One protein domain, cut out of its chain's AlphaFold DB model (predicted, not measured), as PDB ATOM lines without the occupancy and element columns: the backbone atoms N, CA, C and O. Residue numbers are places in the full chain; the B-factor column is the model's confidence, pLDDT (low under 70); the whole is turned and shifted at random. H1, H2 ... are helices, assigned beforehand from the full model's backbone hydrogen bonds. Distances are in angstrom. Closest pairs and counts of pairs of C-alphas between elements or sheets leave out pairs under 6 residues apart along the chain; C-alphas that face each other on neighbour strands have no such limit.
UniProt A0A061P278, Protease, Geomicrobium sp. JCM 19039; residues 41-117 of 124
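Overview. This is residues 41 to 117 of the 124 residues of the protein "Protease" of Geomicrobium sp. JCM 19039 (UniProt A0A061P278). Two long helices, H2 and H3, pack as a slanted hairpin; short H1 folds back on residues 54 to 61 of H2, and H4 folds back from the end of H3, its residues 109 to 114 sticking out. The 77 printed residues hold four named helices, H1 to H4, and no named strand: all helix. The whole is compact, with a radius of gyration of the C-alphas of 12.6 A, yet elongated, 37 by 24 by 14 A.

Along the chain. H1 is residues 41 to 49, 11.7 A long, from C-alpha 41 at (514.841, 436.855, 866.546). H2 is 54 to 71, 27.9 A; H3 is 77 to 98, 31.5 A; H4 is 102 to 117, 22.3 A, ending at (527.445, 445.768, 888.047).

Arrangement. H1 and H2 touch as a hairpin, closest C-alphas Gly 47 and Gly 57, 4.2 A. H2 and H3 touch as a hairpin at a shallow tilt of 31 degrees, Gly 66 and Ala 85 closest, C-alphas 3.9 A apart. Hub H3 touches H4 with residues 91 to 95 alone. H4 is apart from H1 and H2. Every O i to N i+4 pair is within hydrogen-bond range in H1, H3 and H4; 11 of 14 in H2.

Size, cuts and confidence. The printed part has no cut, its links are tight, and no printed residue is under pLDDT 70.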
ATOM      1  N   LEU A  41     514.675 437.825 867.629       91.94
ATOM      2  CA  LEU A  41     514.841 436.855 866.546       91.94
ATOM      3  C   LEU A  41     513.506 436.466 865.882       91.94
ATOM      4  O   LEU A  41     513.437 436.592 864.662       91.94
ATOM      5  N   PRO A  42     512.436 436.101 866.618       92.69
ATOM      6  CA  PRO A  42     511.181 435.668 866.011       92.69
ATOM      7  C   PRO A  42     510.485 436.780 865.224       92.69
ATOM      8  O   PRO A  42     509.956 436.535 864.147       92.69
ATOM      9  N   TYR A  43     510.497 438.015 865.732       93.88
ATOM     10  CA  TYR A  43     509.835 439.135 865.060       93.88
ATOM     11  C   TYR A  43     510.601 439.587 863.822       93.88
ATOM     12  O   TYR A  43     509.984 439.862 862.796       93.88
ATOM     13  N   VAL A  44     511.934 439.639 863.894       93.06
ATOM     14  CA  VAL A  44     512.765 440.008 862.742       93.06
ATOM     15  C   VAL A  44     512.643 438.961 861.637       93.06
ATOM     16  O   VAL A  44     512.420 439.336 860.488       93.06
ATOM     17  N   THR A  45     512.718 437.666 861.962       91.44
ATOM     18  CA  THR A  45     512.588 436.606 860.951       91.44
ATOM     19  C   THR A  45     511.173 436.515 860.395       91.44
ATOM     20  O   THR A  45     511.023 436.400 859.185       91.44
ATOM     21  N   MET A  46     510.132 436.645 861.223       91.69
ATOM     22  CA  MET A  46     508.746 436.696 860.743       91.69
ATOM     23  C   MET A  46     508.503 437.916 859.838       91.69
ATOM     24  O   MET A  46     507.836 437.801 858.813       91.69
ATOM     25  N   GLY A  47     509.059 439.078 860.191       91.25
ATOM     26  CA  GLY A  47     508.981 440.297 859.385       91.25
ATOM     27  C   GLY A  47     509.625 440.148 858.006       91.25
ATOM     28  O   GLY A  47     509.006 440.460 856.987       91.25
ATOM     29  N   ASP A  48     510.860 439.648 857.981       89.00
ATOM     30  CA  ASP A  48     511.642 439.512 856.752       89.00
ATOM     31  C   ASP A  48     511.174 438.323 855.882       89.00
ATOM     32  O   ASP A  48     511.186 438.445 854.658       89.00
ATOM     33  N   ASN A  49     510.740 437.203 856.480       88.56
ATOM     34  CA  ASN A  49     510.444 435.958 855.749       88.56
ATOM     35  C   ASN A  49     508.950 435.710 855.491       88.56
ATOM     36  O   ASN A  49     508.612 435.145 854.456       88.56
ATOM     37  N   GLU A  50     508.057 436.103 856.407       88.12
ATOM     38  CA  GLU A  50     506.643 435.680 856.372       88.12
ATOM     39  C   GLU A  50     505.683 436.819 856.002       88.12
ATOM     40  O   GLU A  50     504.694 436.604 855.305       88.12
ATOM     41  N   THR A  51     505.945 438.050 856.460       80.50
ATOM     42  CA  THR A  51     505.014 439.181 856.266       80.50
ATOM     43  C   THR A  51     505.378 440.098 855.097       80.50
ATOM     44  O   THR A  51     504.664 441.070 854.845       80.50
ATOM     45  N   ASN A  52     506.471 439.811 854.373       80.12
ATOM     46  CA  ASN A  52     507.059 440.685 853.344       80.12
ATOM     47  C   ASN A  52     507.302 442.131 853.838       80.12
ATOM     48  O   ASN A  52     507.313 443.074 853.043       80.12
ATOM     49  N   SER A  53     507.473 442.332 855.149       90.88
ATOM     50  CA  SER A  53     507.590 443.653 855.766       90.88
ATOM     51  C   SER A  53     508.636 443.644 856.872       90.88
ATOM     52  O   SER A  53     508.362 443.362 858.039       90.88
ATOM     53  N   SER A  54     509.849 444.072 856.529       89.81
ATOM     54  CA  SER A  54     510.920 444.290 857.509       89.81
ATOM     55  C   SER A  54     510.520 445.310 858.585       89.81
ATOM     56  O   SER A  54     510.913 445.201 859.746       89.81
ATOM     57  N   VAL A  55     509.661 446.272 858.241       94.69
ATOM     58  CA  VAL A  55     509.118 447.253 859.190       94.69
ATOM     59  C   VAL A  55     508.280 446.578 860.278       94.69
ATOM     60  O   VAL A  55     508.358 446.989 861.436       94.69
ATOM     61  N   TYR A  56     507.534 445.519 859.948       93.25
ATOM     62  CA  TYR A  56     506.770 444.755 860.938       93.25
ATOM     63  C   TYR A  56     507.684 444.172 862.019       93.25
ATOM     64  O   TYR A  56     507.426 444.361 863.207       93.25
ATOM     65  N   GLY A  57     508.784 443.527 861.614       93.00
ATOM     66  CA  GLY A  57     509.738 442.933 862.553       93.00
ATOM     67  C   GLY A  57     510.385 443.965 863.475       93.00
ATOM     68  O   GLY A  57     510.504 443.728 864.678       93.00
ATOM     69  N   LEU A  58     510.716 445.147 862.936       95.06
ATOM     70  CA  LEU A  58     511.226 446.267 863.729       95.06
ATOM     71  C   LEU A  58     510.204 446.733 864.762       95.06
ATOM     72  O   LEU A  58     510.526 446.808 865.945       95.06
ATOM     73  N   ILE A  59     508.979 447.044 864.336       95.44
ATOM     74  CA  ILE A  59     507.963 447.622 865.222       95.44
ATOM     75  C   ILE A  59     507.557 446.625 866.304       95.44
ATOM     76  O   ILE A  59     507.531 446.990 867.476       95.44
ATOM     77  N   MET A  60     507.274 445.374 865.936       94.19
ATOM     78  CA  MET A  60     506.777 444.378 866.886       94.19
ATOM     79  C   MET A  60     507.820 444.019 867.940       94.19
ATOM     80  O   MET A  60     507.502 444.057 869.131       94.19
ATOM     81  N   GLY A  61     509.065 443.754 867.526       92.94
ATOM     82  CA  GLY A  61     510.153 443.477 868.465       92.94
ATOM     83  C   GLY A  61     510.391 444.653 869.415       92.94
ATOM     84  O   GLY A  61     510.468 444.469 870.625       92.94
ATOM     85  N   SER A  62     510.400 445.881 868.890       96.19
ATOM     86  CA  SER A  62     510.596 447.098 869.691       96.19
ATOM     87  C   SER A  62     509.459 447.353 870.674       96.19
ATOM     88  O   SER A  62     509.698 447.637 871.844       96.19
ATOM     89  N   ALA A  63     508.211 447.269 870.210       96.50
ATOM     90  CA  ALA A  63     507.043 447.598 871.015       96.50
ATOM     91  C   ALA A  63     506.851 446.594 872.153       96.50
ATOM     92  O   ALA A  63     506.665 447.003 873.297       96.50
ATOM     93  N   ILE A  64     506.940 445.294 871.860       95.19
ATOM     94  CA  ILE A  64     506.767 444.247 872.871       95.19
ATOM     95  C   ILE A  64     507.889 444.326 873.901       95.19
ATOM     96  O   ILE A  64     507.604 444.358 875.097       95.19
ATOM     97  N   PHE A  65     509.139 444.451 873.444       95.31
ATOM     98  CA  PHE A  65     510.284 444.628 874.329       95.31
ATOM     99  C   PHE A  65     510.142 445.880 875.204       95.31
ATOM    100  O   PHE A  65     510.365 445.819 876.406       95.31
ATOM    101  N   GLY A  66     509.695 447.006 874.645       95.62
ATOM    102  CA  GLY A  66     509.399 448.206 875.423       95.62
ATOM    103  C   GLY A  66     508.327 447.979 876.491       95.62
ATOM    104  O   GLY A  66     508.550 448.278 877.659       95.62
ATOM    105  N   ILE A  67     507.168 447.431 876.118       96.06
ATOM    106  CA  ILE A  67     506.007 447.290 877.014       96.06
ATOM    107  C   ILE A  67     506.336 446.437 878.243       96.06
ATOM    108  O   ILE A  67     506.001 446.831 879.360       96.06
ATOM    109  N   ILE A  68     507.016 445.301 878.066       93.62
ATOM    110  CA  ILE A  68     507.368 444.429 879.200       93.62
ATOM    111  C   ILE A  68     508.323 445.121 880.186       93.62
ATOM    112  O   ILE A  68     508.251 444.878 881.390       93.62
ATOM    113  N   HIS A  69     509.152 446.050 879.697       93.94
ATOM    114  CA  HIS A  69     510.096 446.814 880.512       93.94
ATOM    115  C   HIS A  69     509.434 447.900 881.364       93.94
ATOM    116  O   HIS A  69     510.105 448.506 882.201       93.94
ATOM    117  N   TYR A  70     508.118 448.104 881.251       94.94
ATOM    118  CA  TYR A  70     507.381 448.909 882.224       94.94
ATOM    119  C   TYR A  70     507.606 448.405 883.660       94.94
ATOM    120  O   TYR A  70     507.782 449.208 884.578       94.94
ATOM    121  N   TRP A  71     507.659 447.081 883.842       92.69
ATOM    122  CA  TRP A  71     507.898 446.419 885.130       92.69
ATOM    123  C   TRP A  71     509.357 445.989 885.338       92.69
ATOM    124  O   TRP A  71     509.643 445.220 886.254       92.69
ATOM    125  N   GLY A  72     510.280 446.461 884.494       85.62
ATOM    126  CA  GLY A  72     511.706 446.180 884.630       85.62
ATOM    127  C   GLY A  72     512.321 446.815 885.880       85.62
ATOM    128  O   GLY A  72     511.683 447.586 886.597       85.62
ATOM    129  N   VAL A  73     513.593 446.510 886.139       82.75
ATOM    130  CA  VAL A  73     514.314 447.048 887.306       82.75
ATOM    131  C   VAL A  73     514.873 448.446 887.018       82.75
ATOM    132  O   VAL A  73     514.639 449.383 887.783       82.75
ATOM    133  N   ALA A  74     515.587 448.605 885.901       82.00
ATOM    134  CA  ALA A  74     516.330 449.822 885.590       82.00
ATOM    135  C   ALA A  74     516.525 450.003 884.074       82.00
ATOM    136  O   ALA A  74     517.292 449.242 883.479       82.00
ATOM    137  N   PRO A  75     515.925 451.022 883.428       78.69
ATOM    138  CA  PRO A  75     514.869 451.927 883.884       78.69
ATOM    139  C   PRO A  75     513.500 451.232 883.925       78.69
ATOM    140  O   PRO A  75     513.265 450.286 883.181       78.69
ATOM    141  N   ASN A  76     512.574 451.751 884.735       87.06
ATOM    142  CA  ASN A  76     511.213 451.226 884.866       87.06
ATOM    143  C   ASN A  76     510.140 452.274 884.519       87.06
ATOM    144  O   ASN A  76     510.445 453.428 884.184       87.06
ATOM    145  N   GLY A  77     508.874 451.859 884.548       91.75
ATOM    146  CA  GLY A  77     507.733 452.703 884.207       91.75
ATOM    147  C   GLY A  77     507.760 453.178 882.753       91.75
ATOM    148  O   GLY A  77     508.370 452.562 881.882       91.75
ATOM    149  N   ILE A  78     507.108 454.311 882.477       94.31
ATOM    150  CA  ILE A  78     506.987 454.859 881.112       94.31
ATOM    151  C   ILE A  78     508.364 455.156 880.503       94.31
ATOM    152  O   ILE A  78     508.587 454.923 879.318       94.31
ATOM    153  N   PHE A  79     509.309 455.640 881.311       90.62
ATOM    154  CA  PHE A  79     510.658 455.927 880.832       90.62
ATOM    155  C   PHE A  79     511.416 454.649 880.445       90.62
ATOM    156  O   PHE A  79     512.081 454.628 879.408       90.62
ATOM    157  N   GLY A  80     511.252 453.573 881.226       91.94
ATOM    158  CA  GLY A  80     511.721 452.232 880.872       91.94
ATOM    159  C   GLY A  80     511.151 451.759 879.542       91.94
ATOM    160  O   GLY A  80     511.916 451.384 878.658       91.94
ATOM    161  N   VAL A  81     509.836 451.896 879.343       96.00
ATOM    162  CA  VAL A  81     509.179 451.519 878.080       96.00
ATOM    163  C   VAL A  81     509.797 452.233 876.882       96.00
ATOM    164  O   VAL A  81     510.137 451.584 875.894       96.00
ATOM    165  N   LEU A  82     509.958 453.556 876.955       95.69
ATOM    166  CA  LEU A  82     510.444 454.352 875.826       95.69
ATOM    167  C   LEU A  82     511.895 454.024 875.465       95.69
ATOM    168  O   LEU A  82     512.207 453.844 874.286       95.69
ATOM    169  N   ILE A  83     512.780 453.921 876.461       93.88
ATOM    170  CA  ILE A  83     514.191 453.618 876.197       93.88
ATOM    171  C   ILE A  83     514.358 452.170 875.742       93.88
ATOM    172  O   ILE A  83     515.089 451.929 874.781       93.88
ATOM    173  N   SER A  84     513.676 451.219 876.379       95.12
ATOM    174  CA  SER A  84     513.741 449.820 875.961       95.12
ATOM    175  C   SER A  84     513.164 449.642 874.561       95.12
ATOM    176  O   SER A  84     513.800 448.982 873.748       95.12
ATOM    177  N   ALA A  85     512.052 450.296 874.208       96.56
ATOM    178  CA  ALA A  85     511.530 450.254 872.841       96.56
ATOM    179  C   ALA A  85     512.537 450.800 871.817       96.56
ATOM    180  O   ALA A  85     512.758 450.184 870.775       96.56
ATOM    181  N   TYR A  86     513.189 451.924 872.124       96.25
ATOM    182  CA  TYR A  86     514.218 452.499 871.256       96.25
ATOM    183  C   TYR A  86     515.439 451.578 871.095       96.25
ATOM    184  O   TYR A  86     515.939 451.393 869.984       96.25
ATOM    185  N   LEU A  87     515.901 450.950 872.179       95.31
ATOM    186  CA  LEU A  87     516.975 449.957 872.119       95.31
ATOM    187  C   LEU A  87     516.545 448.708 871.346       95.31
ATOM    188  O   LEU A  87     517.302 448.219 870.513       95.31
ATOM    189  N   GLY A  88     515.321 448.228 871.561       95.94
ATOM    190  CA  GLY A  88     514.719 447.136 870.802       95.94
ATOM    191  C   GLY A  88     514.746 447.411 869.300       95.94
ATOM    192  O   GLY A  88     515.170 446.544 868.537       95.94
ATOM    193  N   TYR A  89     514.411 448.640 868.898       97.31
ATOM    194  CA  TYR A  89     514.485 449.093 867.507       97.31
ATOM    195  C   TYR A  89     515.907 449.038 866.966       97.31
ATOM    196  O   TYR A  89     516.141 448.438 865.916       97.31
ATOM    197  N   PHE A  90     516.862 449.623 867.687       97.12
ATOM    198  CA  PHE A  90     518.259 449.654 867.266       97.12
ATOM    199  C   PHE A  90     518.845 448.242 867.112       97.12
ATOM    200  O   PHE A  90     519.478 447.925 866.103       97.12
ATOM    201  N   LEU A  91     518.574 447.360 868.075       96.75
ATOM    202  CA  LEU A  91     519.059 445.983 868.061       96.75
ATOM    203  C   LEU A  91     518.381 445.157 866.958       96.75
ATOM    204  O   LEU A  91     519.071 444.463 866.214       96.75
ATOM    205  N   ALA A  92     517.064 445.288 866.763       96.12
ATOM    206  CA  ALA A  92     516.363 444.644 865.649       96.12
ATOM    207  C   ALA A  92     516.892 445.129 864.288       96.12
ATOM    208  O   ALA A  92     517.082 444.327 863.369       96.12
ATOM    209  N   LYS A  93     517.201 446.427 864.172       96.19
ATOM    210  CA  LYS A  93     517.797 447.003 862.966       96.19
ATOM    211  C   LYS A  93     519.182 446.428 862.685       96.19
ATOM    212  O   LYS A  93     519.449 446.079 861.537       96.19
ATOM    213  N   SER A  94     520.002 446.228 863.718       96.44
ATOM    214  CA  SER A  94     521.311 445.585 863.561       96.44
ATOM    215  C   SER A  94     521.196 444.185 862.942       96.44
ATOM    216  O   SER A  94     521.906 443.889 861.985       96.44
ATOM    217  N   ILE A  95     520.223 443.368 863.375       95.44
ATOM    218  CA  ILE A  95     519.992 442.028 862.807       95.44
ATOM    219  C   ILE A  95     519.578 442.126 861.337       95.44
ATOM    220  O   ILE A  95     520.091 441.382 860.500       95.44
ATOM    221  N   GLN A  96     518.670 443.044 861.000       94.25
ATOM    222  CA  GLN A  96     518.197 443.208 859.623       94.25
ATOM    223  C   GLN A  96     519.288 443.664 858.657       94.25
ATOM    224  O   GLN A  96     519.287 443.224 857.503       94.25
ATOM    225  N   GLU A  97     520.180 444.548 859.105       95.19
ATOM    226  CA  GLU A  97     521.240 445.124 858.275       95.19
ATOM    227  C   GLU A  97     522.442 444.197 858.142       95.19
ATOM    228  O   GLU A  97     522.987 444.065 857.048       95.19
ATOM    229  N   THR A  98     522.839 443.513 859.219       95.44
ATOM    230  CA  THR A  98     524.007 442.619 859.187       95.44
ATOM    231  C   THR A  98     523.647 441.167 858.901       95.44
ATOM    232  O   THR A  98     524.543 440.332 858.805       95.44
ATOM    233  N   LYS A  99     522.349 440.844 858.816       92.25
ATOM    234  CA  LYS A  99     521.820 439.476 858.662       92.25
ATOM    235  C   LYS A  99     522.385 438.498 859.698       92.25
ATOM    236  O   LYS A  99     522.577 437.319 859.419       92.25
ATOM    237  N   GLY A 100     522.664 438.997 860.903       93.00
ATOM    238  CA  GLY A 100     523.370 438.249 861.936       93.00
ATOM    239  C   GLY A 100     522.947 438.647 863.344       93.00
ATOM    240  O   GLY A 100     522.637 439.800 863.615       93.00
ATOM    241  N   PHE A 101     522.969 437.670 864.248       94.50
ATOM    242  CA  PHE A 101     522.579 437.819 865.654       94.50
ATOM    243  C   PHE A 101     523.651 438.492 866.527       94.50
ATOM    244  O   PHE A 101     523.344 439.073 867.564       94.50
ATOM    245  N   TYR A 102     524.916 438.404 866.109       96.38
ATOM    246  CA  TYR A 102     526.073 438.745 866.937       96.38
ATOM    247  C   TYR A 102     526.023 440.165 867.513       96.38
ATOM    248  O   TYR A 102     526.253 440.341 868.705       96.38
ATOM    249  N   TRP A 103     525.705 441.172 866.692       96.81
ATOM    250  CA  TRP A 103     525.718 442.566 867.141       96.81
ATOM    251  C   TRP A 103     524.593 442.888 868.111       96.81
ATOM    252  O   TRP A 103     524.841 443.566 869.104       96.81
ATOM    253  N   ALA A 104     523.395 442.360 867.869       96.81
ATOM    254  CA  ALA A 104     522.282 442.540 868.784       96.81
ATOM    255  C   ALA A 104     522.625 441.953 870.162       96.81
ATOM    256  O   ALA A 104     522.629 442.672 871.162       96.81
ATOM    257  N   PHE A 105     523.088 440.699 870.183       98.19
ATOM    258  CA  PHE A 105     523.548 440.043 871.401       98.19
ATOM    259  C   PHE A 105     524.682 440.789 872.103       98.19
ATOM    260  O   PHE A 105     524.585 441.048 873.296       98.19
ATOM    261  N   MET A 106     525.755 441.149 871.393       98.25
ATOM    262  CA  MET A 106     526.943 441.724 872.025       98.25
ATOM    263  C   MET A 106     526.664 443.110 872.613       98.25
ATOM    264  O   MET A 106     527.141 443.425 873.701       98.25
ATOM    265  N   ILE A 107     525.871 443.935 871.925       97.44
ATOM    266  CA  ILE A 107     525.501 445.265 872.422       97.44
ATOM    267  C   ILE A 107     524.605 445.129 873.653       97.44
ATOM    268  O   ILE A 107     524.843 445.804 874.655       97.44
ATOM    269  N   HIS A 108     523.615 444.240 873.603       97.19
ATOM    270  CA  HIS A 108     522.737 443.973 874.734       97.19
ATOM    271  C   HIS A 108     523.510 443.425 875.937       97.19
ATOM    272  O   HIS A 108     523.436 443.990 877.023       97.19
ATOM    273  N   PHE A 109     524.349 442.413 875.726       98.38
ATOM    274  CA  PHE A 109     525.222 441.846 876.749       98.38
ATOM    275  C   PHE A 109     526.066 442.921 877.445       98.38
ATOM    276  O   PHE A 109     526.117 442.965 878.670       98.38
ATOM    277  N   MET A 110     526.693 443.827 876.689       97.88
ATOM    278  CA  MET A 110     527.504 444.900 877.275       97.88
ATOM    279  C   MET A 110     526.664 445.907 878.073       97.88
ATOM    280  O   MET A 110     527.129 446.408 879.099       97.88
ATOM    281  N   LEU A 111     525.433 446.199 877.638       95.69
ATOM    282  CA  LEU A 111     524.502 447.023 878.413       95.69
ATOM    283  C   LEU A 111     524.145 446.339 879.738       95.69
ATOM    284  O   LEU A 111     524.218 446.989 880.785       95.69
ATOM    285  N   ASP A 112     523.846 445.042 879.698       96.25
ATOM    286  CA  ASP A 112     523.506 444.246 880.877       96.25
ATOM    287  C   ASP A 112     524.675 444.140 881.848       96.25
ATOM    288  O   ASP A 112     524.474 444.297 883.050       96.25
ATOM    289  N   VAL A 113     525.912 443.976 881.365       97.44
ATOM    290  CA  VAL A 113     527.105 443.991 882.229       97.44
ATOM    291  C   VAL A 113     527.155 445.274 883.058       97.44
ATOM    292  O   VAL A 113     527.320 445.218 884.275       97.44
ATOM    293  N   VAL A 114     526.964 446.438 882.431       95.56
ATOM    294  CA  VAL A 114     527.008 447.724 883.145       95.56
ATOM    295  C   VAL A 114     525.845 447.856 884.132       95.56
ATOM    296  O   VAL A 114     526.046 448.323 885.250       95.56
ATOM    297  N   ILE A 115     524.634 447.451 883.743       94.56
ATOM    298  CA  ILE A 115     523.448 447.516 884.613       94.56
ATOM    299  C   ILE A 115     523.625 446.603 885.834       94.56
ATOM    300  O   ILE A 115     523.440 447.042 886.970       94.56
ATOM    301  N   LEU A 116     524.019 445.351 885.608       95.50
ATOM    302  CA  LEU A 116     524.141 444.335 886.649       95.50
ATOM    303  C   LEU A 116     525.321 444.597 887.592       95.50
ATOM    304  O   LEU A 116     525.213 444.252 888.768       95.50
ATOM    305  N   ILE A 117     526.394 445.265 887.142       95.56
ATOM    306  CA  ILE A 117     527.445 445.768 888.047       95.56
ATOM    307  C   ILE A 117     526.831 446.653 889.133       95.56
ATOM    308  O   ILE A 117     527.110 446.437 890.310       95.56
TER     309      ILE A 117